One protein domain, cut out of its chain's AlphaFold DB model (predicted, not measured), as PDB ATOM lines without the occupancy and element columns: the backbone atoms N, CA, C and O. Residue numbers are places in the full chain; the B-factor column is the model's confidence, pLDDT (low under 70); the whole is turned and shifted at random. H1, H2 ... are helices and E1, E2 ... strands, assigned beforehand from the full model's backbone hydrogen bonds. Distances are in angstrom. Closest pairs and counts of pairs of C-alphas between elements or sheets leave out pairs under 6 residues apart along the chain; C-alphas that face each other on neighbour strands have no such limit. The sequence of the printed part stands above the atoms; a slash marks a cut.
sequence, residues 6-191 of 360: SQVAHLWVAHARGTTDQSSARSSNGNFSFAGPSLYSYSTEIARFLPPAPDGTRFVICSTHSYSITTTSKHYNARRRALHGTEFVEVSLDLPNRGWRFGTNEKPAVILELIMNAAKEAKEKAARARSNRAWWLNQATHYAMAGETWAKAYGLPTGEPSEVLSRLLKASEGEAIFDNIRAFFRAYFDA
ATOM      1  N   SER A   6     141.968 130.959 115.202       92.31
ATOM      2  CA  SER A   6     141.258 130.808 116.474       92.31
ATOM      3  C   SER A   6     141.958 129.798 117.388       92.31
ATOM      4  O   SER A   6     142.225 130.100 118.549       92.31
ATOM      5  N   GLN A   7     142.349 128.637 116.850       92.75
ATOM      6  CA  GLN A   7     143.088 127.620 117.601       92.75
ATOM      7  C   GLN A   7     144.440 128.144 118.098       92.75
ATOM      8  O   GLN A   7     144.786 127.918 119.253       92.75
ATOM      9  N   VAL A   8     145.176 128.898 117.273       96.44
ATOM     10  CA  VAL A   8     146.440 129.534 117.687       96.44
ATOM     11  C   VAL A   8     146.233 130.476 118.879       96.44
ATOM     12  O   VAL A   8     147.013 130.419 119.826       96.44
ATOM     13  N   ALA A   9     145.180 131.304 118.876       96.12
ATOM     14  CA  ALA A   9     144.880 132.189 120.009       96.12
ATOM     15  C   ALA A   9     144.545 131.396 121.284       96.12
ATOM     16  O   ALA A   9     145.021 131.736 122.365       96.12
ATOM     17  N   HIS A  10     143.757 130.325 121.166       94.56
ATOM     18  CA  HIS A  10     143.406 129.465 122.301       94.56
ATOM     19  C   HIS A  10     144.617 128.717 122.867       94.56
ATOM     20  O   HIS A  10     144.752 128.609 124.084       94.56
ATOM     21  N   LEU A  11     145.529 128.253 122.010       95.12
ATOM     22  CA  LEU A  11     146.788 127.631 122.429       95.12
ATOM     23  C   LEU A  11     147.718 128.620 123.136       95.12
ATOM     24  O   LEU A  11     148.325 128.258 124.138       95.12
ATOM     25  N   TRP A  12     147.779 129.869 122.672       96.88
ATOM     26  CA  TRP A  12     148.532 130.932 123.340       96.88
ATOM     27  C   TRP A  12     148.025 131.196 124.766       96.88
ATOM     28  O   TRP A  12     148.814 131.259 125.707       96.88
ATOM     29  N   VAL A  13     146.703 131.279 124.957       95.00
ATOM     30  CA  VAL A  13     146.107 131.430 126.297       95.00
ATOM     31  C   VAL A  13     146.337 130.181 127.152       95.00
ATOM     32  O   VAL A  13     146.668 130.297 128.330       95.00
ATOM     33  N   ALA A  14     146.195 128.984 126.577       90.94
ATOM     34  CA  ALA A  14     146.478 127.736 127.281       90.94
ATOM     35  C   ALA A  14     147.945 127.663 127.739       90.94
ATOM     36  O   ALA A  14     148.226 127.225 128.854       90.94
ATOM     37  N   HIS A  15     148.880 128.143 126.912       93.19
ATOM     38  CA  HIS A  15     150.300 128.195 127.249       93.19
ATOM     39  C   HIS A  15     150.532 129.092 128.467       93.19
ATOM     40  O   HIS A  15     151.147 128.665 129.441       93.19
ATOM     41  N   ALA A  16     149.946 130.291 128.471       91.56
ATOM     42  CA  ALA A  16     150.043 131.219 129.597       91.56
ATOM     43  C   ALA A  16     149.390 130.704 130.892       91.56
ATOM     44  O   ALA A  16     149.769 131.118 131.985       91.56
ATOM     45  N   ARG A  17     148.416 129.792 130.786       89.06
ATOM     46  CA  ARG A  17     147.802 129.105 131.934       89.06
ATOM     47  C   ARG A  17     148.563 127.854 132.378       89.06
ATOM     48  O   ARG A  17     148.161 127.236 133.358       89.06
ATOM     49  N   GLY A  18     149.610 127.447 131.658       87.38
ATOM     50  CA  GLY A  18     150.305 126.180 131.904       87.38
ATOM     51  C   GLY A  18     149.445 124.946 131.606       87.38
ATOM     52  O   GLY A  18     149.735 123.854 132.089       87.38
ATOM     53  N   THR A  19     148.373 125.096 130.821       82.25
ATOM     54  CA  THR A  19     147.470 124.002 130.421       82.25
ATOM     55  C   THR A  19     147.888 123.345 129.103       82.25
ATOM     56  O   THR A  19     147.292 122.365 128.664       82.25
ATOM     57  N   THR A  20     148.969 123.821 128.484       84.00
ATOM     58  CA  THR A  20     149.653 123.148 127.376       84.00
ATOM     59  C   THR A  20     151.159 123.361 127.464       84.00
ATOM     60  O   THR A  20     151.622 124.410 127.908       84.00
ATOM     61  N   ASP A  21     151.916 122.377 126.984       84.44
ATOM     62  CA  ASP A  21     153.381 122.429 126.911       84.44
ATOM     63  C   ASP A  21     153.857 123.088 125.597       84.44
ATOM     64  O   ASP A  21     155.049 123.280 125.369       84.44
ATOM     65  N   GLN A  22     152.922 123.448 124.705       89.81
ATOM     66  CA  GLN A  22     153.228 124.147 123.458       89.81
ATOM     67  C   GLN A  22     153.632 125.597 123.734       89.81
ATOM     68  O   GLN A  22     152.801 126.416 124.110       89.81
ATOM     69  N   SER A  23     154.904 125.921 123.499       94.00
ATOM     70  CA  SER A  23     155.468 127.268 123.674       94.00
ATOM     71  C   SER A  23     155.414 128.136 122.415       94.00
ATOM     72  O   SER A  23     155.716 129.326 122.470       94.00
ATOM     73  N   SER A  24     155.032 127.572 121.269       96.69
ATOM     74  CA  SER A  24     154.790 128.324 120.039       96.69
ATOM     75  C   SER A  24     153.826 127.584 119.116       96.69
ATOM     76  O   SER A  24     153.727 126.356 119.156       96.69
ATOM     77  N   ALA A  25     153.117 128.334 118.275       96.50
ATOM     78  CA  ALA A  25     152.326 127.787 117.178       96.50
ATOM     79  C   ALA A  25     152.113 128.834 116.083       96.50
ATOM     80  O   ALA A  25     152.184 130.039 116.331       96.50
ATOM     81  N   ARG A  26     151.796 128.374 114.870       96.69
ATOM     82  CA  ARG A  26     151.473 129.224 113.720       96.69
ATOM     83  C   ARG A  26     150.256 128.676 112.986       96.69
ATOM     84  O   ARG A  26     150.081 127.464 112.884       96.69
ATOM     85  N   SER A  27     149.410 129.579 112.505       95.62
ATOM     86  CA  SER A  27     148.230 129.256 111.716       95.62
ATOM     87  C   SER A  27     148.629 128.723 110.345       95.62
ATOM     88  O   SER A  27     149.702 129.019 109.822       95.62
ATOM     89  N   SER A  28     147.727 127.974 109.721       93.12
ATOM     90  CA  SER A  28     147.921 127.382 108.396       93.12
ATOM     91  C   SER A  28     148.214 128.410 107.302       93.12
ATOM     92  O   SER A  28     148.995 128.143 106.397       93.12
ATOM     93  N   ASN A  29     147.635 129.608 107.411       90.56
ATOM     94  CA  ASN A  29     147.879 130.725 106.495       90.56
ATOM     95  C   ASN A  29     149.178 131.502 106.794       90.56
ATOM     96  O   ASN A  29     149.446 132.496 106.128       90.56
ATOM     97  N   GLY A  30     149.942 131.113 107.819       92.00
ATOM     98  CA  GLY A  30     151.226 131.714 108.187       92.00
ATOM     99  C   GLY A  30     151.165 133.088 108.865       92.00
ATOM    100  O   GLY A  30     152.174 133.537 109.405       92.00
ATOM    101  N   ASN A  31     150.002 133.742 108.890       93.00
ATOM    102  CA  ASN A  31     149.871 135.158 109.255       93.00
ATOM    103  C   ASN A  31     149.516 135.401 110.728       93.00
ATOM    104  O   ASN A  31     149.428 136.555 111.151       93.00
ATOM    105  N   PHE A  32     149.292 134.343 111.506       94.56
ATOM    106  CA  PHE A  32     148.932 134.432 112.913       94.56
ATOM    107  C   PHE A  32     149.706 133.393 113.722       94.56
ATOM    108  O   PHE A  32     149.711 132.208 113.392       94.56
ATOM    109  N   SER A  33     150.405 133.817 114.765       96.38
ATOM    110  CA  SER A  33     151.282 132.921 115.528       96.38
ATOM    111  C   SER A  33     151.484 133.407 116.947       96.38
ATOM    112  O   SER A  33     151.311 134.590 117.211       96.38
ATOM    113  N   PHE A  34     151.922 132.532 117.842       97.06
ATOM    114  CA  PHE A  34     152.439 132.934 119.146       97.06
ATOM    115  C   PHE A  34     153.808 132.307 119.404       97.06
ATOM    116  O   PHE A  34     154.127 131.250 118.853       97.06
ATOM    117  N   ALA A  35     154.598 132.969 120.245       95.88
ATOM    118  CA  ALA A  35     155.846 132.452 120.785       95.88
ATOM    119  C   ALA A  35     156.007 132.948 122.228       95.88
ATOM    120  O   ALA A  35     156.035 134.156 122.485       95.88
ATOM    121  N   GLY A  36     156.075 132.007 123.167       94.94
ATOM    122  CA  GLY A  36     156.051 132.278 124.600       94.94
ATOM    123  C   GLY A  36     154.849 133.154 124.984       94.94
ATOM    124  O   GLY A  36     153.717 132.842 124.602       94.94
ATOM    125  N   PRO A  37     155.064 134.282 125.684       94.06
ATOM    126  CA  PRO A  37     153.976 135.140 126.144       94.06
ATOM    127  C   PRO A  37     153.352 135.995 125.032       94.06
ATOM    128  O   PRO A  37     152.341 136.649 125.285       94.06
ATOM    129  N   SER A  38     153.918 136.010 123.824       94.12
ATOM    130  CA  SER A  38     153.609 137.005 122.793       94.12
ATOM    131  C   SER A  38     152.775 136.421 121.656       94.12
ATOM    132  O   SER A  38     153.076 135.340 121.145       94.12
ATOM    133  N   LEU A  39     151.761 137.168 121.220       94.81
ATOM    134  CA  LEU A  39     150.878 136.853 120.100       94.81
ATOM    135  C   LEU A  39     151.141 137.814 118.938       94.81
ATOM    136  O   LEU A  39     151.206 139.028 119.128       94.81
ATOM    137  N   TYR A  40     151.228 137.278 117.725       92.69
ATOM    138  CA  TYR A  40     151.647 137.994 116.526       92.69
ATOM    139  C   TYR A  40     150.610 137.920 115.401       92.69
ATOM    140  O   TYR A  40     150.030 136.869 115.125       92.69
ATOM    141  N   SER A  41     150.454 139.043 114.700       91.81
ATOM    142  CA  SER A  41     149.718 139.216 113.445       91.81
ATOM    143  C   SER A  41     150.690 139.737 112.390       91.81
ATOM    144  O   SER A  41     151.229 140.824 112.564       91.81
ATOM    145  N   TYR A  42     150.936 138.987 111.312       89.31
ATOM    146  CA  TYR A  42     151.915 139.350 110.270       89.31
ATOM    147  C   TYR A  42     153.299 139.734 110.839       89.31
ATOM    148  O   TYR A  42     153.933 140.679 110.383       89.31
ATOM    149  N   SER A  43     153.764 139.006 111.861       87.38
ATOM    150  CA  SER A  43     155.000 139.282 112.625       87.38
ATOM    151  C   SER A  43     154.981 140.531 113.515       87.38
ATOM    152  O   SER A  43     155.927 140.742 114.270       87.38
ATOM    153  N   THR A  44     153.909 141.323 113.506       86.44
ATOM    154  CA  THR A  44     153.699 142.398 114.479       86.44
ATOM    155  C   THR A  44     153.102 141.827 115.754       86.44
ATOM    156  O   THR A  44     152.107 141.101 115.713       86.44
ATOM    157  N   GLU A  45     153.696 142.148 116.897       88.44
ATOM    158  CA  GLU A  45     153.174 141.742 118.198       88.44
ATOM    159  C   GLU A  45     151.885 142.513 118.513       88.44
ATOM    160  O   GLU A  45     151.865 143.741 118.501       88.44
ATOM    161  N   ILE A  46     150.794 141.792 118.769       89.88
ATOM    162  CA  ILE A  46     149.468 142.378 119.018       89.88
ATOM    163  C   ILE A  46     148.971 142.162 120.443       89.88
ATOM    164  O   ILE A  46     147.974 142.773 120.839       89.88
ATOM    165  N   ALA A  47     149.605 141.264 121.193       91.88
ATOM    166  CA  ALA A  47     149.332 141.068 122.605       91.88
ATOM    167  C   ALA A  47     150.477 140.333 123.301       91.88
ATOM    168  O   ALA A  47     151.147 139.506 122.681       91.88
ATOM    169  N   ARG A  48     150.634 140.587 124.601       92.75
ATOM    170  CA  ARG A  48     151.600 139.905 125.459       92.75
ATOM    171  C   ARG A  48     151.045 139.673 126.856       92.75
ATOM    172  O   ARG A  48     150.518 140.596 127.475       92.75
ATOM    173  N   PHE A  49     151.244 138.467 127.376       93.50
ATOM    174  CA  PHE A  49     151.098 138.199 128.806       93.50
ATOM    175  C   PHE A  49     152.283 138.745 129.593       93.50
ATOM    176  O   PHE A  49     153.438 138.503 129.242       93.50
ATOM    177  N   LEU A  50     151.996 139.454 130.676       90.62
ATOM    178  CA  LEU A  50     153.030 139.922 131.588       90.62
ATOM    179  C   LEU A  50     153.297 138.895 132.689       90.62
ATOM    180  O   LEU A  50     152.428 138.063 132.976       90.62
ATOM    181  N   PRO A  51     154.467 138.969 133.348       90.06
ATOM    182  CA  PRO A  51     154.646 138.320 134.638       90.06
ATOM    183  C   PRO A  51     153.511 138.707 135.603       90.06
ATOM    184  O   PRO A  51     152.997 139.827 135.508       90.06
ATOM    185  N   PRO A  52     153.107 137.811 136.524       91.50
ATOM    186  CA  PRO A  52     152.149 138.159 137.565       91.50
ATOM    187  C   PRO A  52     152.598 139.410 138.325       91.50
ATOM    188  O   PRO A  52     153.780 139.560 138.644       91.50
ATOM    189  N   ALA A  53     151.651 140.299 138.610       90.50
ATOM    190  CA  ALA A  53     151.893 141.451 139.463       90.50
ATOM    191  C   ALA A  53     152.195 141.006 140.912       90.50
ATOM    192  O   ALA A  53     151.925 139.851 141.262       90.50
ATOM    193  N   PRO A  54     152.731 141.893 141.774       92.38
ATOM    194  CA  PRO A  54     153.016 141.576 143.176       92.38
ATOM    195  C   PRO A  54     151.849 140.954 143.959       92.38
ATOM    196  O   PRO A  54     152.078 140.116 144.826       92.38
ATOM    197  N   ASP A  55     150.605 141.323 143.641       87.38
ATOM    198  CA  ASP A  55     149.392 140.772 144.265       87.38
ATOM    199  C   ASP A  55     148.892 139.456 143.627       87.38
ATOM    200  O   ASP A  55     147.850 138.927 144.016       87.38
ATOM    201  N   GLY A  56     149.615 138.924 142.637       90.19
ATOM    202  CA  GLY A  56     149.254 137.728 141.878       90.19
ATOM    203  C   GLY A  56     148.306 137.975 140.699       90.19
ATOM    204  O   GLY A  56     148.015 137.033 139.953       90.19
ATOM    205  N   THR A  57     147.844 139.211 140.482       88.25
ATOM    206  CA  THR A  57     146.992 139.555 139.338       88.25
ATOM    207  C   THR A  57     147.740 139.308 138.031       88.25
ATOM    208  O   THR A  57     148.906 139.677 137.863       88.25
ATOM    209  N   ARG A  58     147.064 138.668 137.073       91.56
ATOM    210  CA  ARG A  58     147.638 138.332 135.768       91.56
ATOM    211  C   ARG A  58     147.105 139.277 134.703       91.56
ATOM    212  O   ARG A  58     145.899 139.367 134.491       91.56
ATOM    213  N   PHE A  59     148.015 139.952 134.011       91.25
ATOM    214  CA  PHE A  59     147.685 140.946 132.995       91.25
ATOM    215  C   PHE A  59     148.064 140.472 131.596       91.25
ATOM    216  O   PHE A  59     149.054 139.763 131.393       91.25
ATOM    217  N   VAL A  60     147.291 140.933 130.619       93.00
ATOM    218  CA  VAL A  60     147.625 140.845 129.200       93.00
ATOM    219  C   VAL A  60     147.531 142.238 128.602       93.00
ATOM    220  O   VAL A  60     146.482 142.875 128.672       93.00
ATOM    221  N   ILE A  61     148.626 142.729 128.024       90.75
ATOM    222  CA  ILE A  61     148.584 143.976 127.264       90.75
ATOM    223  C   ILE A  61     148.229 143.624 125.825       90.75
ATOM    224  O   ILE A  61     148.797 142.711 125.228       90.75
ATOM    225  N   CYS A  62     147.285 144.362 125.270       90.19
ATOM    226  CA  CYS A  62     146.721 144.167 123.954       90.19
ATOM    227  C   CYS A  62     146.890 145.447 123.141       90.19
ATOM    228  O   CYS A  62     146.397 146.498 123.538       90.19
ATOM    229  N   SER A  63     147.512 145.358 121.967       86.75
ATOM    230  CA  SER A  63     147.491 146.484 121.036       86.75
ATOM    231  C   SER A  63     146.063 146.699 120.522       86.75
ATOM    232  O   SER A  63     145.326 145.736 120.253       86.75
ATOM    233  N   THR A  64     145.664 147.963 120.410       81.88
ATOM    234  CA  THR A  64     144.467 148.410 119.685       81.88
ATOM    235  C   THR A  64     144.802 148.883 118.275       81.88
ATOM    236  O   THR A  64     143.894 149.104 117.472       81.88
ATOM    237  N   HIS A  65     146.089 148.981 117.940       77.06
ATOM    238  CA  HIS A  65     146.529 149.559 116.688       77.06
ATOM    239  C   HIS A  65     146.176 148.662 115.498       77.06
ATOM    240  O   HIS A  65     146.415 147.456 115.504       77.06
ATOM    241  N   SER A  66     145.584 149.233 114.457       69.19
ATOM    242  CA  SER A  66     145.075 148.490 113.303       69.19
ATOM    243  C   SER A  66     145.990 148.672 112.094       69.19
ATOM    244  O   SER A  66     145.971 149.726 111.468       69.19
ATOM    245  N   TYR A  67     146.723 147.627 111.704       68.19
ATOM    246  CA  TYR A  67     147.586 147.647 110.505       68.19
ATOM    247  C   TYR A  67     146.915 147.111 109.246       68.19
ATOM    248  O   TYR A  67     147.399 147.317 108.137       68.19
ATOM    249  N   SER A  68     145.818 146.376 109.408       61.62
ATOM    250  CA  SER A  68     145.053 145.813 108.304       61.62
ATOM    251  C   SER A  68     143.655 145.434 108.769       61.62
ATOM    252  O   SER A  68     143.444 145.112 109.940       61.62
ATOM    253  N   ILE A  69     142.711 145.376 107.826       61.69
ATOM    254  CA  ILE A  69     141.355 144.871 108.081       61.69
ATOM    255  C   ILE A  69     141.419 143.473 108.715       61.69
ATOM    256  O   ILE A  69     140.654 143.184 109.632       61.69
ATOM    257  N   THR A  70     142.358 142.612 108.298       60.69
ATOM    258  CA  THR A  70     142.536 141.264 108.867       60.69
ATOM    259  C   THR A  70     142.973 141.289 110.331       60.69
ATOM    260  O   THR A  70     142.478 140.484 111.123       60.69
ATOM    261  N   THR A  71     143.853 142.221 110.707       68.94
ATOM    262  CA  THR A  71     144.280 142.394 112.102       68.94
ATOM    263  C   THR A  71     143.079 142.774 112.972       68.94
ATOM    264  O   THR A  71     142.801 142.114 113.972       68.94
ATOM    265  N   THR A  72     142.291 143.744 112.513       62.38
ATOM    266  CA  THR A  72     141.201 144.368 113.283       62.38
ATOM    267  C   THR A  72     139.934 143.518 113.353       62.38
ATOM    268  O   THR A  72     139.261 143.507 114.379       62.38
ATOM    269  N   SER A  73     139.612 142.773 112.291       67.12
ATOM    270  CA  SER A  73     138.371 141.983 112.196       67.12
ATOM    271  C   SER A  73     138.546 140.484 112.451       67.12
ATOM    272  O   SER A  73     137.610 139.840 112.911       67.12
ATOM    273  N   LYS A  74     139.719 139.894 112.176       81.56
ATOM    274  CA  LYS A  74     139.922 138.437 112.315       81.56
ATOM    275  C   LYS A  74     140.839 138.098 113.482       81.56
ATOM    276  O   LYS A  74     140.458 137.327 114.360       81.56
ATOM    277  N   HIS A  75     142.036 138.679 113.520       89.31
ATOM    278  CA  HIS A  75     143.037 138.344 114.539       89.31
ATOM    279  C   HIS A  75     142.641 138.866 115.927       89.31
ATOM    280  O   HIS A  75     142.748 138.134 116.910       89.31
ATOM    281  N   TYR A  76     142.084 140.078 116.010       87.75
ATOM    282  CA  TYR A  76     141.581 140.631 117.275       87.75
ATOM    283  C   TYR A  76     140.384 139.856 117.806       87.75
ATOM    284  O   TYR A  76     140.309 139.601 119.005       87.75
ATOM    285  N   ASN A  77     139.487 139.406 116.929       85.81
ATOM    286  CA  ASN A  77     138.363 138.570 117.340       85.81
ATOM    287  C   ASN A  77     138.824 137.186 117.816       85.81
ATOM    288  O   ASN A  77     138.325 136.700 118.829       85.81
ATOM    289  N   ALA A  78     139.820 136.569 117.169       90.38
ATOM    290  CA  ALA A  78     140.436 135.335 117.668       90.38
ATOM    291  C   ALA A  78     141.042 135.524 119.072       90.38
ATOM    292  O   ALA A  78     140.714 134.768 119.983       90.38
ATOM    293  N   ARG A  79     141.841 136.583 119.270       93.38
ATOM    294  CA  ARG A  79     142.420 136.946 120.575       93.38
ATOM    295  C   ARG A  79     141.346 137.167 121.642       93.38
ATOM    296  O   ARG A  79     141.401 136.554 122.703       93.38
ATOM    297  N   ARG A  80     140.362 138.029 121.361       87.75
ATOM    298  CA  ARG A  80     139.279 138.375 122.295       87.75
ATOM    299  C   ARG A  80     138.494 137.143 122.726       87.75
ATOM    300  O   ARG A  80     138.216 136.998 123.909       87.75
ATOM    301  N   ARG A  81     138.177 136.235 121.797       84.75
ATOM    302  CA  ARG A  81     137.486 134.976 122.116       84.75
ATOM    303  C   ARG A  81     138.306 134.069 123.028       84.75
ATOM    304  O   ARG A  81     137.734 133.461 123.923       84.75
ATOM    305  N   ALA A  82     139.620 134.004 122.824       90.88
ATOM    306  CA  ALA A  82     140.505 133.192 123.653       90.88
ATOM    307  C   ALA A  82     140.681 133.754 125.073       90.88
ATOM    308  O   ALA A  82     140.727 132.985 126.029       90.88
ATOM    309  N   LEU A  83     140.736 135.083 125.221       88.19
ATOM    310  CA  LEU A  83     140.811 135.759 126.524       88.19
ATOM    311  C   LEU A  83     139.461 135.817 127.253       88.19
ATOM    312  O   LEU A  83     139.413 136.024 128.467       88.19
ATOM    313  N   HIS A  84     138.352 135.636 126.536       81.19
ATOM    314  CA  HIS A  84     137.018 135.772 127.099       81.19
ATOM    315  C   HIS A  84     136.748 134.751 128.215       81.19
ATOM    316  O   HIS A  84     136.746 133.537 127.998       81.19
ATOM    317  N   GLY A  85     136.439 135.263 129.407       71.44
ATOM    318  CA  GLY A  85     136.164 134.457 130.597       71.44
ATOM    319  C   GLY A  85     137.373 133.745 131.176       71.44
ATOM    320  O   GLY A  85     137.217 132.745 131.873       71.44
ATOM    321  N   THR A  86     138.558 134.264 130.876       83.25
ATOM    322  CA  THR A  86     139.777 133.941 131.605       83.25
ATOM    323  C   THR A  86     139.958 134.891 132.784       83.25
ATOM    324  O   THR A  86     139.276 135.904 132.911       83.25
ATOM    325  N   GLU A  87     140.892 134.541 133.650       83.38
ATOM    326  CA  GLU A  87     141.333 135.320 134.802       83.38
ATOM    327  C   GLU A  87     142.190 136.547 134.445       83.38
ATOM    328  O   GLU A  87     142.560 137.312 135.334       83.38
ATOM    329  N   PHE A  88     142.583 136.700 133.176       88.19
ATOM    330  CA  PHE A  88     143.516 137.741 132.765       88.19
ATOM    331  C   PHE A  88     142.809 139.089 132.637       88.19
ATOM    332  O   PHE A  88     141.787 139.211 131.961       88.19
ATOM    333  N   VAL A  89     143.406 140.124 133.223       87.31
ATOM    334  CA  VAL A  89     142.956 141.506 133.055       87.31
ATOM    335  C   VAL A  89     143.518 142.045 131.738       87.31
ATOM    336  O   VAL A  89     144.733 142.185 131.581       87.31
ATOM    337  N   GLU A  90     142.631 142.319 130.777       89.88
ATOM    338  CA  GLU A  90     143.007 142.891 129.480       89.88
ATOM    339  C   GLU A  90     143.265 144.396 129.602       89.88
ATOM    340  O   GLU A  90     142.377 145.177 129.941       89.88
ATOM    341  N   VAL A  91     144.482 144.798 129.247       88.81
ATOM    342  CA  VAL A  91     144.916 146.188 129.144       88.81
ATOM    343  C   VAL A  91     145.070 146.518 127.665       88.81
ATOM    344  O   VAL A  91     146.068 146.181 127.034       88.81
ATOM    345  N   SER A  92     144.047 147.131 127.077       87.31
ATOM    346  CA  SER A  92     144.098 147.566 125.679       87.31
ATOM    347  C   SER A  92     144.800 148.922 125.574       87.31
ATOM    348  O   SER A  92     144.434 149.853 126.278       87.31
ATOM    349  N   LEU A  93     145.809 149.054 124.717       84.31
ATOM    350  CA  LEU A  93     146.560 150.299 124.524       84.31
ATOM    351  C   LEU A  93     146.848 150.515 123.040       84.31
ATOM    352  O   LEU A  93     147.065 149.554 122.299       84.31
ATOM    353  N   ASP A  94     146.862 151.772 122.596       79.94
ATOM    354  CA  ASP A  94     147.382 152.107 121.270       79.94
ATOM    355  C   ASP A  94     148.910 152.132 121.338       79.94
ATOM    356  O   ASP A  94     149.519 153.086 121.820       79.94
ATOM    357  N   LEU A  95     149.526 151.021 120.936       71.44
ATOM    358  CA  LEU A  95     150.972 150.857 120.962       71.44
ATOM    359  C   LEU A  95     151.535 151.225 119.577       71.44
ATOM    360  O   LEU A  95     151.301 150.459 118.634       71.44
ATOM    361  N   PRO A  96     152.261 152.350 119.401       58.12
ATOM    362  CA  PRO A  96     152.879 152.704 118.128       58.12
ATOM    363  C   PRO A  96     153.755 151.585 117.540       58.12
ATOM    364  O   PRO A  96     154.609 150.993 118.195       58.12
ATOM    365  N   ASN A  97     153.557 151.354 116.241       53.81
ATOM    366  CA  ASN A  97     153.994 150.184 115.469       53.81
ATOM    367  C   ASN A  97     155.502 149.951 115.300       53.81
ATOM    368  O   ASN A  97     155.910 148.991 114.649       53.81
ATOM    369  N   ARG A  98     156.369 150.853 115.756       45.44
ATOM    370  CA  ARG A  98     157.798 150.776 115.424       45.44
ATOM    371  C   ARG A  98     158.637 151.098 116.642       45.44
ATOM    372  O   ARG A  98     158.929 152.252 116.917       45.44
ATOM    373  N   GLY A  99     159.018 150.049 117.361       50.97
ATOM    374  CA  GLY A  99     159.984 150.119 118.458       50.97
ATOM    375  C   GLY A  99     159.426 149.677 119.801       50.97
ATOM    376  O   GLY A  99     160.197 149.203 120.633       50.97
ATOM    377  N   TRP A 100     158.103 149.724 119.985       54.47
ATOM    378  CA  TRP A 100     157.483 149.185 121.187       54.47
ATOM    379  C   TRP A 100     157.410 147.660 121.097       54.47
ATOM    380  O   TRP A 100     156.436 147.060 120.652       54.47
ATOM    381  N   ARG A 101     158.508 147.012 121.479       58.84
ATOM    382  CA  ARG A 101     158.451 145.628 121.942       58.84
ATOM    383  C   ARG A 101     157.870 145.714 123.333       58.84
ATOM    384  O   ARG A 101     158.422 146.484 124.108       58.84
ATOM    385  N   PHE A 102     156.811 144.966 123.633       61.84
ATOM    386  CA  PHE A 102     156.269 144.866 124.987       61.84
ATOM    387  C   PHE A 102     157.424 144.489 125.925       61.84
ATOM    388  O   PHE A 102     157.844 143.335 125.994       61.84
ATOM    389  N   GLY A 103     158.061 145.481 126.528       52.59
ATOM    390  CA  GLY A 103     159.327 145.308 127.205       52.59
ATOM    391  C   GLY A 103     159.018 145.032 128.654       52.59
ATOM    392  O   GLY A 103     158.326 145.810 129.298       52.59
ATOM    393  N   THR A 104     159.584 143.968 129.205       51.75
ATOM    394  CA  THR A 104     159.519 143.621 130.635       51.75
ATOM    395  C   THR A 104     160.097 144.696 131.570       51.75
ATOM    396  O   THR A 104     160.160 144.485 132.774       51.75
ATOM    397  N   ASN A 105     160.532 145.836 131.022       54.19
ATOM    398  CA  ASN A 105     161.243 146.906 131.709       54.19
ATOM    399  C   ASN A 105     160.446 148.216 131.758       54.19
ATOM    400  O   ASN A 105     160.930 149.199 132.324       54.19
ATOM    401  N   GLU A 106     159.253 148.271 131.161       69.00
ATOM    402  CA  GLU A 106     158.383 149.425 131.357       69.00
ATOM    403  C   GLU A 106     157.930 149.455 132.805       69.00
ATOM    404  O   GLU A 106     157.287 148.533 133.309       69.00
ATOM    405  N   LYS A 107     158.314 150.530 133.495       84.25
ATOM    406  CA  LYS A 107     157.930 150.740 134.883       84.25
ATOM    407  C   LYS A 107     156.400 150.713 134.951       84.25
ATOM    408  O   LYS A 107     155.774 151.414 134.154       84.25
ATOM    409  N   PRO A 108     155.788 149.995 135.909       88.69
ATOM    410  CA  PRO A 108     154.335 149.942 136.045       88.69
ATOM    411  C   PRO A 108     153.647 151.316 136.032       88.69
ATOM    412  O   PRO A 108     152.531 151.430 135.532       88.69
ATOM    413  N   ALA A 109     154.324 152.365 136.509       87.88
ATOM    414  CA  ALA A 109     153.857 153.750 136.439       87.88
ATOM    415  C   ALA A 109     153.650 154.274 135.002       87.88
ATOM    416  O   ALA A 109     152.675 154.971 134.752       87.88
ATOM    417  N   VAL A 110     154.518 153.909 134.054       86.50
ATOM    418  CA  VAL A 110     154.402 154.309 132.639       86.50
ATOM    419  C   VAL A 110     153.188 153.640 132.004       86.50
ATOM    420  O   VAL A 110     152.393 154.295 131.337       86.50
ATOM    421  N   ILE A 111     152.995 152.342 132.258       87.94
ATOM    422  CA  ILE A 111     151.816 151.616 131.764       87.94
ATOM    423  C   ILE A 111     150.538 152.210 132.363       87.94
ATOM    424  O   ILE A 111     149.570 152.418 131.637       87.94
ATOM    425  N   LEU A 112     150.543 152.554 133.655       88.62
ATOM    426  CA  LEU A 112     149.413 153.236 134.282       88.62
ATOM    427  C   LEU A 112     149.101 154.570 133.587       88.62
ATOM    428  O   LEU A 112     147.946 154.826 133.261       88.62
ATOM    429  N   GLU A 113     150.112 155.394 133.315       86.50
ATOM    430  CA  GLU A 113     149.942 156.662 132.599       86.50
ATOM    431  C   GLU A 113     149.309 156.456 131.214       86.50
ATOM    432  O   GLU A 113     148.347 157.138 130.861       86.50
ATOM    433  N   LEU A 114     149.779 155.461 130.459       87.31
ATOM    434  CA  LEU A 114     149.230 155.107 129.149       87.31
ATOM    435  C   LEU A 114     147.759 154.678 129.230       87.31
ATOM    436  O   LEU A 114     146.946 155.120 128.417       87.31
ATOM    437  N   ILE A 115     147.397 153.865 130.228       87.31
ATOM    438  CA  ILE A 115     146.005 153.457 130.467       87.31
ATOM    439  C   ILE A 115     145.133 154.677 130.777       87.31
ATOM    440  O   ILE A 115     144.044 154.829 130.219       87.31
ATOM    441  N   MET A 116     145.613 155.570 131.646       86.94
ATOM    442  CA  MET A 116     144.869 156.765 132.044       86.94
ATOM    443  C   MET A 116     144.713 157.758 130.888       86.94
ATOM    444  O   MET A 116     143.640 158.345 130.721       86.94
ATOM    445  N   ASN A 117     145.730 157.893 130.036       86.25
ATOM    446  CA  ASN A 117     145.648 158.680 128.809       86.25
ATOM    447  C   ASN A 117     144.623 158.082 127.833       86.25
ATOM    448  O   ASN A 117     143.766 158.812 127.336       86.25
ATOM    449  N   ALA A 118     144.607 156.758 127.644       86.06
ATOM    450  CA  ALA A 118     143.596 156.089 126.822       86.06
ATOM    451  C   ALA A 118     142.165 156.294 127.362       86.06
ATOM    452  O   ALA A 118     141.234 156.545 126.588       86.06
ATOM    453  N   ALA A 119     141.977 156.256 128.689       84.94
ATOM    454  CA  ALA A 119     140.697 156.561 129.335       84.94
ATOM    455  C   ALA A 119     140.245 158.005 129.058       84.94
ATOM    456  O   ALA A 119     139.086 158.242 128.694       84.94
ATOM    457  N   LYS A 120     141.166 158.969 129.184       85.81
ATOM    458  CA  LYS A 120     140.921 160.389 128.902       85.81
ATOM    459  C   LYS A 120     140.553 160.614 127.435       85.81
ATOM    460  O   LYS A 120     139.534 161.240 127.152       85.81
ATOM    461  N   GLU A 121     141.313 160.052 126.501       87.62
ATOM    462  CA  GLU A 121     141.021 160.170 125.071       87.62
ATOM    463  C   GLU A 121     139.661 159.568 124.702       87.62
ATOM    464  O   GLU A 121     138.902 160.162 123.932       87.62
ATOM    465  N   ALA A 122     139.324 158.395 125.249       85.38
ATOM    466  CA  ALA A 122     138.025 157.768 125.025       85.38
ATOM    467  C   ALA A 122     136.878 158.653 125.546       85.38
ATOM    468  O   ALA A 122     135.863 158.803 124.864       85.38
ATOM    469  N   LYS A 123     137.061 159.315 126.698       85.19
ATOM    470  CA  LYS A 123     136.110 160.302 127.236       85.19
ATOM    471  C   LYS A 123     135.935 161.505 126.309       85.19
ATOM    472  O   LYS A 123     134.809 161.896 126.010       85.19
ATOM    473  N   GLU A 124     137.030 162.091 125.839       87.56
ATOM    474  CA  GLU A 124     136.995 163.242 124.930       87.56
ATOM    475  C   GLU A 124     136.366 162.885 123.576       87.56
ATOM    476  O   GLU A 124     135.663 163.695 122.965       87.56
ATOM    477  N   LYS A 125     136.578 161.654 123.096       87.06
ATOM    478  CA  LYS A 125     135.883 161.119 121.917       87.06
ATOM    479  C   LYS A 125     134.393 160.935 122.196       87.06
ATOM    480  O   LYS A 125     133.591 161.345 121.365       87.06
ATOM    481  N   ALA A 126     134.008 160.420 123.366       83.75
ATOM    482  CA  ALA A 126     132.604 160.302 123.761       83.75
ATOM    483  C   ALA A 126     131.883 161.657 123.791       83.75
ATOM    484  O   ALA A 126     130.762 161.752 123.301       83.75
ATOM    485  N   ALA A 127     132.530 162.703 124.316       84.81
ATOM    486  CA  ALA A 127     131.960 164.049 124.380       84.81
ATOM    487  C   ALA A 127     131.679 164.647 122.988       84.81
ATOM    488  O   ALA A 127     130.717 165.385 122.812       84.81
ATOM    489  N   ARG A 128     132.504 164.305 121.988       89.00
ATOM    490  CA  ARG A 128     132.364 164.784 120.599       89.00
ATOM    491  C   ARG A 128     131.513 163.869 119.713       89.00
ATOM    492  O   ARG A 128     131.115 164.268 118.618       89.00
ATOM    493  N   ALA A 129     131.279 162.631 120.137       84.12
ATOM    494  CA  ALA A 129     130.632 161.608 119.330       84.12
ATOM    495  C   ALA A 129     129.126 161.875 119.181       84.12
ATOM    496  O   ALA A 129     128.369 161.767 120.141       84.12
ATOM    497  N   ARG A 130     128.683 162.152 117.947       83.94
ATOM    498  CA  ARG A 130     127.249 162.245 117.602       83.94
ATOM    499  C   ARG A 130     126.588 160.867 117.559       83.94
ATOM    500  O   ARG A 130     125.476 160.684 118.032       83.94
ATOM    501  N   SER A 131     127.314 159.888 117.025       75.25
ATOM    502  CA  SER A 131     126.978 158.466 117.014       75.25
ATOM    503  C   SER A 131     128.041 157.704 117.803       75.25
ATOM    504  O   SER A 131     129.210 158.082 117.787       75.25
ATOM    505  N   ASN A 132     127.670 156.614 118.475       77.75
ATOM    506  CA  ASN A 132     128.585 155.775 119.270       77.75
ATOM    507  C   ASN A 132     129.111 156.408 120.578       77.75
ATOM    508  O   ASN A 132     130.080 155.901 121.143       77.75
ATOM    509  N   ARG A 133     128.468 157.461 121.117       78.69
ATOM    510  CA  ARG A 133     128.796 158.034 122.447       78.69
ATOM    511  C   ARG A 133     128.860 156.955 123.531       78.69
ATOM    512  O   ARG A 133     129.851 156.870 124.248       78.69
ATOM    513  N   ALA A 134     127.850 156.083 123.594       73.88
ATOM    514  CA  ALA A 134     127.793 154.976 124.553       73.88
ATOM    515  C   ALA A 134     128.974 153.997 124.413       73.88
ATOM    516  O   ALA A 134     129.507 153.522 125.413       73.88
ATOM    517  N   TRP A 135     129.420 153.726 123.182       77.69
ATOM    518  CA  TRP A 135     130.570 152.857 122.937       77.69
ATOM    519  C   TRP A 135     131.865 153.479 123.470       77.69
ATOM    520  O   TRP A 135     132.614 152.809 124.177       77.69
ATOM    521  N   TRP A 136     132.101 154.768 123.205       81.44
ATOM    522  CA  TRP A 136     133.274 155.478 123.725       81.44
ATOM    523  C   TRP A 136     133.255 155.626 125.250       81.44
ATOM    524  O   TRP A 136     134.296 155.460 125.878       81.44
ATOM    525  N   LEU A 137     132.085 155.867 125.859       76.88
ATOM    526  CA  LEU A 137     131.943 155.861 127.320       76.88
ATOM    527  C   LEU A 137     132.295 154.489 127.901       76.88
ATOM    528  O   LEU A 137     133.080 154.409 128.837       76.88
ATOM    529  N   ASN A 138     131.800 153.411 127.292       75.19
ATOM    530  CA  ASN A 138     132.136 152.050 127.702       75.19
ATOM    531  C   ASN A 138     133.647 151.758 127.573       75.19
ATOM    532  O   ASN A 138     134.222 151.106 128.443       75.19
ATOM    533  N   GLN A 139     134.313 152.257 126.525       79.00
ATOM    534  CA  GLN A 139     135.775 152.156 126.404       79.00
ATOM    535  C   GLN A 139     136.496 152.937 127.512       79.00
ATOM    536  O   GLN A 139     137.398 152.394 128.141       79.00
ATOM    537  N   ALA A 140     136.071 154.172 127.799       79.25
ATOM    538  CA  ALA A 140     136.645 154.981 128.875       79.25
ATOM    539  C   ALA A 140     136.513 154.289 130.242       79.25
ATOM    540  O   ALA A 140     137.481 154.235 130.998       79.25
ATOM    541  N   THR A 141     135.347 153.698 130.529       78.12
ATOM    542  CA  THR A 141     135.116 152.900 131.740       78.12
ATOM    543  C   THR A 141     136.021 151.671 131.791       78.12
ATOM    544  O   THR A 141     136.645 151.437 132.822       78.12
ATOM    545  N   HIS A 142     136.151 150.913 130.695       78.88
ATOM    546  CA  HIS A 142     137.056 149.758 130.652       78.88
ATOM    547  C   HIS A 142     138.509 150.156 130.940       78.88
ATOM    548  O   HIS A 142     139.163 149.485 131.734       78.88
ATOM    549  N   TYR A 143     139.008 151.245 130.342       83.81
ATOM    550  CA  TYR A 143     140.366 151.724 130.610       83.81
ATOM    551  C   TYR A 143     140.544 152.161 132.060       83.81
ATOM    552  O   TYR A 143     141.519 151.773 132.693       83.81
ATOM    553  N   ALA A 144     139.591 152.906 132.618       82.44
ATOM    554  CA  ALA A 144     139.672 153.352 134.003       82.44
ATOM    555  C   ALA A 144     139.667 152.171 134.994       82.44
ATOM    556  O   ALA A 144     140.520 152.121 135.876       82.44
ATOM    557  N   MET A 145     138.800 151.168 134.800       81.06
ATOM    558  CA  MET A 145     138.793 149.947 135.621       81.06
ATOM    559  C   MET A 145     140.098 149.148 135.493       81.06
ATOM    560  O   MET A 145     140.621 148.641 136.489       81.06
ATOM    561  N   ALA A 146     140.641 149.036 134.275       84.50
ATOM    562  CA  ALA A 146     141.930 148.388 134.047       84.50
ATOM    563  C   ALA A 146     143.063 149.151 134.753       84.50
ATOM    564  O   ALA A 146     143.922 148.526 135.367       84.50
ATOM    565  N   GLY A 147     143.029 150.486 134.723       86.31
ATOM    566  CA  GLY A 147     143.988 151.368 135.389       86.31
ATOM    567  C   GLY A 147     143.929 151.270 136.911       86.31
ATOM    568  O   GLY A 147     144.970 151.162 137.550       86.31
ATOM    569  N   GLU A 148     142.732 151.227 137.501       84.19
ATOM    570  CA  GLU A 148     142.546 150.994 138.940       84.19
ATOM    571  C   GLU A 148     143.083 149.626 139.367       84.19
ATOM    572  O   GLU A 148     143.833 149.521 140.337       84.19
ATOM    573  N   THR A 149     142.738 148.583 138.608       86.06
ATOM    574  CA  THR A 149     143.210 147.217 138.867       86.06
ATOM    575  C   THR A 149     144.733 147.142 138.761       86.06
ATOM    576  O   THR A 149     145.386 146.566 139.626       86.06
ATOM    577  N   TRP A 150     145.309 147.778 137.740       88.75
ATOM    578  CA  TRP A 150     146.750 147.875 137.536       88.75
ATOM    579  C   TRP A 150     147.449 148.621 138.676       88.75
ATOM    580  O   TRP A 150     148.400 148.111 139.264       88.75
ATOM    581  N   ALA A 151     146.968 149.814 139.025       89.75
ATOM    582  CA  ALA A 151     147.555 150.625 140.082       89.75
ATOM    583  C   ALA A 151     147.550 149.887 141.424       89.75
ATOM    584  O   ALA A 151     148.584 149.823 142.087       89.75
ATOM    585  N   LYS A 152     146.425 149.250 141.769       88.81
ATOM    586  CA  LYS A 152     146.308 148.411 142.963       88.81
ATOM    587  C   LYS A 152     147.312 147.258 142.943       88.81
ATOM    588  O   LYS A 152     148.032 147.075 143.921       88.81
ATOM    589  N   ALA A 153     147.386 146.523 141.833       89.00
ATOM    590  CA  ALA A 153     148.237 145.342 141.716       89.00
ATOM    591  C   ALA A 153     149.735 145.649 141.872       89.00
ATOM    592  O   ALA A 153     150.490 144.820 142.377       89.00
ATOM    593  N   TYR A 154     150.161 146.854 141.483       90.94
ATOM    594  CA  TYR A 154     151.551 147.310 141.575       90.94
ATOM    595  C   TYR A 154     151.823 148.284 142.733       90.94
ATOM    596  O   TYR A 154     152.916 148.846 142.795       90.94
ATOM    597  N   GLY A 155     150.861 148.504 143.637       90.44
ATOM    598  CA  GLY A 155     151.012 149.444 144.756       90.44
ATOM    599  C   GLY A 155     151.297 150.883 144.313       90.44
ATOM    600  O   GLY A 155     151.967 151.635 145.020       90.44
ATOM    601  N   LEU A 156     150.843 151.259 143.118       88.62
ATOM    602  CA  LEU A 156     151.019 152.602 142.587       88.62
ATOM    603  C   LEU A 156     149.974 153.531 143.201       88.62
ATOM    604  O   LEU A 156     148.843 153.097 143.443       88.62
ATOM    605  N   PRO A 157     150.299 154.821 143.389       82.62
ATOM    606  CA  PRO A 157     149.283 155.799 143.713       82.62
ATOM    607  C   PRO A 157     148.270 155.802 142.570       82.62
ATOM    608  O   PRO A 157     148.545 156.250 141.455       82.62
ATOM    609  N   THR A 158     147.071 155.302 142.843       64.88
ATOM    610  CA  THR A 158     145.908 155.745 142.095       64.88
ATOM    611  C   THR A 158     145.858 157.247 142.351       64.88
ATOM    612  O   THR A 158     145.667 157.648 143.495       64.88
ATOM    613  N   GLY A 159     146.117 158.086 141.347       62.16
ATOM    614  CA  GLY A 159     145.764 159.506 141.435       62.16
ATOM    615  C   GLY A 159     144.248 159.656 141.619       62.16
ATOM    616  O   GLY A 159     143.594 158.925 142.353       62.16
ATOM    617  N   GLU A 160     143.609 160.494 140.828       50.47
ATOM    618  CA  GLU A 160     142.153 160.471 140.714       50.47
ATOM    619  C   GLU A 160     141.602 159.376 139.737       50.47
ATOM    620  O   GLU A 160     140.717 159.705 138.963       50.47
ATOM    621  N   PRO A 161     142.015 158.082 139.646       50.62
ATOM    622  CA  PRO A 161     141.228 157.084 138.913       50.62
ATOM    623  C   PRO A 161     139.804 156.961 139.441       50.62
ATOM    624  O   PRO A 161     138.877 157.027 138.638       50.62
ATOM    625  N   SER A 162     139.620 156.941 140.768       52.44
ATOM    626  CA  SER A 162     138.285 156.921 141.366       52.44
ATOM    627  C   SER A 162     137.527 158.204 141.063       52.44
ATOM    628  O   SER A 162     136.320 158.148 140.865       52.44
ATOM    629  N   GLU A 163     138.195 159.354 140.948       51.75
ATOM    630  CA  GLU A 163     137.533 160.616 140.633       51.75
ATOM    631  C   GLU A 163     137.334 160.834 139.131       51.75
ATOM    632  O   GLU A 163     136.358 161.454 138.748       51.75
ATOM    633  N   VAL A 164     138.170 160.279 138.253       50.09
ATOM    634  CA  VAL A 164     137.933 160.212 136.804       50.09
ATOM    635  C   VAL A 164     136.786 159.258 136.527       50.09
ATOM    636  O   VAL A 164     135.920 159.628 135.741       50.09
ATOM    637  N   LEU A 165     136.719 158.104 137.203       53.16
ATOM    638  CA  LEU A 165     135.563 157.212 137.194       53.16
ATOM    639  C   LEU A 165     134.343 157.960 137.744       53.16
ATOM    640  O   LEU A 165     133.340 158.060 137.055       53.16
ATOM    641  N   SER A 166     134.448 158.609 138.906       55.44
ATOM    642  CA  SER A 166     133.361 159.388 139.518       55.44
ATOM    643  C   SER A 166     132.909 160.560 138.649       55.44
ATOM    644  O   SER A 166     131.721 160.828 138.569       55.44
ATOM    645  N   ARG A 167     133.820 161.272 137.981       52.97
ATOM    646  CA  ARG A 167     133.545 162.411 137.089       52.97
ATOM    647  C   ARG A 167     133.075 161.935 135.717       52.97
ATOM    648  O   ARG A 167     132.322 162.651 135.077       52.97
ATOM    649  N   LEU A 168     133.499 160.766 135.235       49.12
ATOM    650  CA  LEU A 168     132.930 160.095 134.056       49.12
ATOM    651  C   LEU A 168     131.491 159.679 134.334       49.12
ATOM    652  O   LEU A 168     130.611 160.000 133.545       49.12
ATOM    653  N   LEU A 169     131.273 159.052 135.488       50.78
ATOM    654  CA  LEU A 169     129.974 158.642 136.003       50.78
ATOM    655  C   LEU A 169     129.061 159.851 136.278       50.78
ATOM    656  O   LEU A 169     127.868 159.767 136.021       50.78
ATOM    657  N   LYS A 170     129.607 160.986 136.744       52.97
ATOM    658  CA  LYS A 170     128.864 162.243 136.971       52.97
ATOM    659  C   LYS A 170     128.622 163.067 135.695       52.97
ATOM    660  O   LYS A 170     127.622 163.769 135.633       52.97
ATOM    661  N   ALA A 171     129.528 163.039 134.708       48.38
ATOM    662  CA  ALA A 171     129.424 163.840 133.476       48.38
ATOM    663  C   ALA A 171     128.669 163.132 132.336       48.38
ATOM    664  O   ALA A 171     128.234 163.784 131.387       48.38
ATOM    665  N   SER A 172     128.504 161.808 132.396       45.25
ATOM    666  CA  SER A 172     127.411 161.153 131.680       45.25
ATOM    667  C   SER A 172     126.120 161.456 132.428       45.25
ATOM    668  O   SER A 172     126.075 161.189 133.623       45.25
ATOM    669  N   GLU A 173     125.103 161.998 131.759       47.34
ATOM    670  CA  GLU A 173     123.752 162.196 132.303       47.34
ATOM    671  C   GLU A 173     123.324 160.940 133.090       47.34
ATOM    672  O   GLU A 173     123.089 159.867 132.529       47.34
ATOM    673  N   GLY A 174     123.383 161.066 134.417       42.72
ATOM    674  CA  GLY A 174     123.688 159.985 135.358       42.72
ATOM    675  C   GLY A 174     122.528 159.072 135.730       42.72
ATOM    676  O   GLY A 174     122.587 158.442 136.780       42.72
ATOM    677  N   GLU A 175     121.496 158.970 134.899       44.75
ATOM    678  CA  GLU A 175     120.412 158.006 135.116       44.75
ATOM    679  C   GLU A 175     120.543 156.809 134.185       44.75
ATOM    680  O   GLU A 175     120.688 155.705 134.675       44.75
ATOM    681  N   ALA A 176     120.685 156.964 132.867       45.84
ATOM    682  CA  ALA A 176     120.643 155.804 131.962       45.84
ATOM    683  C   ALA A 176     121.810 154.803 132.128       45.84
ATOM    684  O   ALA A 176     121.627 153.594 131.974       45.84
ATOM    685  N   ILE A 177     123.028 155.266 132.432       43.06
ATOM    686  CA  ILE A 177     124.176 154.368 132.664       43.06
ATOM    687  C   ILE A 177     124.113 153.771 134.069       43.06
ATOM    688  O   ILE A 177     124.353 152.577 134.226       43.06
ATOM    689  N   PHE A 178     123.734 154.561 135.076       41.50
ATOM    690  CA  PHE A 178     123.523 154.050 136.427       41.50
ATOM    691  C   PHE A 178     122.308 153.142 136.525       41.50
ATOM    692  O   PHE A 178     122.350 152.230 137.327       41.50
ATOM    693  N   ASP A 179     121.275 153.318 135.717       46.31
ATOM    694  CA  ASP A 179     120.118 152.437 135.660       46.31
ATOM    695  C   ASP A 179     120.466 151.166 134.913       46.31
ATOM    696  O   ASP A 179     120.044 150.111 135.344       46.31
ATOM    697  N   ASN A 180     121.325 151.202 133.893       45.22
ATOM    698  CA  ASN A 180     121.847 149.973 133.295       45.22
ATOM    699  C   ASN A 180     122.813 149.233 134.230       45.22
ATOM    700  O   ASN A 180     122.750 148.013 134.321       45.22
ATOM    701  N   ILE A 181     123.672 149.944 134.966       42.44
ATOM    702  CA  ILE A 181     124.612 149.352 135.930       42.44
ATOM    703  C   ILE A 181     123.881 148.891 137.201       42.44
ATOM    704  O   ILE A 181     124.141 147.795 137.678       42.44
ATOM    705  N   ARG A 182     122.929 149.662 137.739       44.75
ATOM    706  CA  ARG A 182     122.065 149.271 138.868       44.75
ATOM    707  C   ARG A 182     121.052 148.224 138.454       44.75
ATOM    708  O   ARG A 182     120.791 147.366 139.274       44.75
ATOM    709  N   ALA A 183     120.486 148.247 137.249       46.19
ATOM    710  CA  ALA A 183     119.646 147.153 136.763       46.19
ATOM    711  C   ALA A 183     120.489 145.904 136.542       46.19
ATOM    712  O   ALA A 183     120.030 144.832 136.897       46.19
ATOM    713  N   PHE A 184     121.726 146.023 136.056       41.53
ATOM    714  CA  PHE A 184     122.664 144.906 135.985       41.53
ATOM    715  C   PHE A 184     122.987 144.363 137.382       41.53
ATOM    716  O   PHE A 184     122.826 143.173 137.609       41.53
ATOM    717  N   PHE A 185     123.351 145.215 138.344       37.84
ATOM    718  CA  PHE A 185     123.664 144.797 139.712       37.84
ATOM    719  C   PHE A 185     122.431 144.339 140.504       37.84
ATOM    720  O   PHE A 185     122.540 143.359 141.223       37.84
ATOM    721  N   ARG A 186     121.245 144.940 140.347       41.59
ATOM    722  CA  ARG A 186     119.976 144.435 140.914       41.59
ATOM    723  C   ARG A 186     119.580 143.117 140.259       41.59
ATOM    724  O   ARG A 186     119.293 142.160 140.956       41.59
ATOM    725  N   ALA A 187     119.686 142.988 138.938       42.44
ATOM    726  CA  ALA A 187     119.508 141.710 138.243       42.44
ATOM    727  C   ALA A 187     120.605 140.676 138.552       42.44
ATOM    728  O   ALA A 187     120.449 139.522 138.170       42.44
ATOM    729  N   TYR A 188     121.702 141.065 139.205       37.75
ATOM    730  CA  TYR A 188     122.795 140.182 139.613       37.75
ATOM    731  C   TYR A 188     122.709 139.806 141.104       37.75
ATOM    732  O   TYR A 188     122.957 138.658 141.454       37.75
ATOM    733  N   PHE A 189     122.302 140.737 141.976       36.75
ATOM    734  CA  PHE A 189     122.202 140.561 143.430       36.75
ATOM    735  C   PHE A 189     120.782 140.206 143.919       36.75
ATOM    736  O   PHE A 189     120.662 139.394 144.830       36.75
ATOM    737  N   ASP A 190     119.707 140.682 143.273       40.53
ATOM    738  CA  ASP A 190     118.310 140.251 143.534       40.53
ATOM    739  C   ASP A 190     117.954 138.948 142.785       40.53
ATOM    740  O   ASP A 190     116.797 138.514 142.699       40.53
ATOM    741  N   ALA A 191     118.967 138.296 142.218       40.06
ATOM    742  CA  ALA A 191     118.843 137.117 141.386       40.06
ATOM    743  C   ALA A 191     119.089 135.784 142.103       40.06
ATOM    744  O   ALA A 191     119.714 134.903 141.529       40.06
TER     745      ALA A 191
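AT A GLANCE: This is residues 6 to 191 of the 360 residues of an uncharacterized protein of Enhydrobacter aerosaccus (UniProt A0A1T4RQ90). A twisted, curled sheet of six strands has H1 and H2 packed over one face, and a bundle of three helices, H3, H4 and H5, packs at its E6 edge through H3 and H4. Beyond the bundle, residues 179 to 191, mostly H6, stick out as a free arm. The printed part has 186 residues, with six named helices and six named strands in the order H1 E1 E2 E3 E4 E5 H2 E6 H3 H4 H5 H6. The sheet, E1 E2 E3 E4 E5 E6, is mixed; the class is mixed, helices and strands. The whole is compact, with a radius of gyration of the C-alphas of 17.6 A, and spans 49 by 41 by 37 A.

IN THESE COORDINATES: H1, residues 6 to 16, begins at C-alpha 6 (141.258, 130.808, 116.474). E1 is residues 24 to 26, E2 32 to 35, E3 38 to 41, E4 44 to 49, 15.2 A long, and E5 59 to 63. H2, residues 69 to 83, is 20.6 A long, and E6 is residues 89 to 93. H3, residues 108 to 128, is 30.7 A long; H4, residues 133 to 153, is 30.2 A long. H5 is residues 161 to 171, and H6, residues 176 to 189, ends at C-alpha 189 (122.202, 140.561, 143.430).

HOW THE PARTS SIT: E1 to E5 form a meander, each strand the antiparallel neighbour of the one before; N 34 and O 25 are 2.9 A apart, N 40 and O 33 2.7 A, N 39 and O 47 2.8 A, and N 61 and O 48 2.9 A, within hydrogen-bond range. E5, H2 and E6 form a strand-helix-strand unit, two parallel strands joined through a helix, with a right-handed crossover; N 62 and O 91 are 2.8 A apart. H1 and H2 lie on the same face at heights over the sheet of 7.7 A and 8.9 A. They touch, closest at the C-alphas of Ser 6 and Ala 78, 4.8 A, at a steep tilt of 46 degrees. H4 is on the sheet at a height of 7.8 A; H3 only grazes it with residues 111 to 119. H3, H4 and H5 form an up and down bundle, each running against the one before. H3 and H4, a helical hairpin, touch at a shallow tilt of 16 degrees, closest at the C-alphas of Ala 119 and Ala 140, 4.4 A. H4 touches H5 with residues 141 to 148 alone, closest at the C-alphas of Glu 148 and Pro 161, 6.2 A. H5 and H6 are close but not clearly touching. Every O i to N i+4 pair is within hydrogen-bond range in H1, H3, H4, H5 and H6, and 8 of 11 in H2.

THE WHOLE: The C-alphas farthest apart, those of Asp 21 and Glu 173, are 49.9 A apart. The printed part has no cut, and the link from E6 to H3 is long. The mean pLDDT of the printed part is 77.4; residues 66 to 73, 96 to 106 and 158 to 191 are under 70.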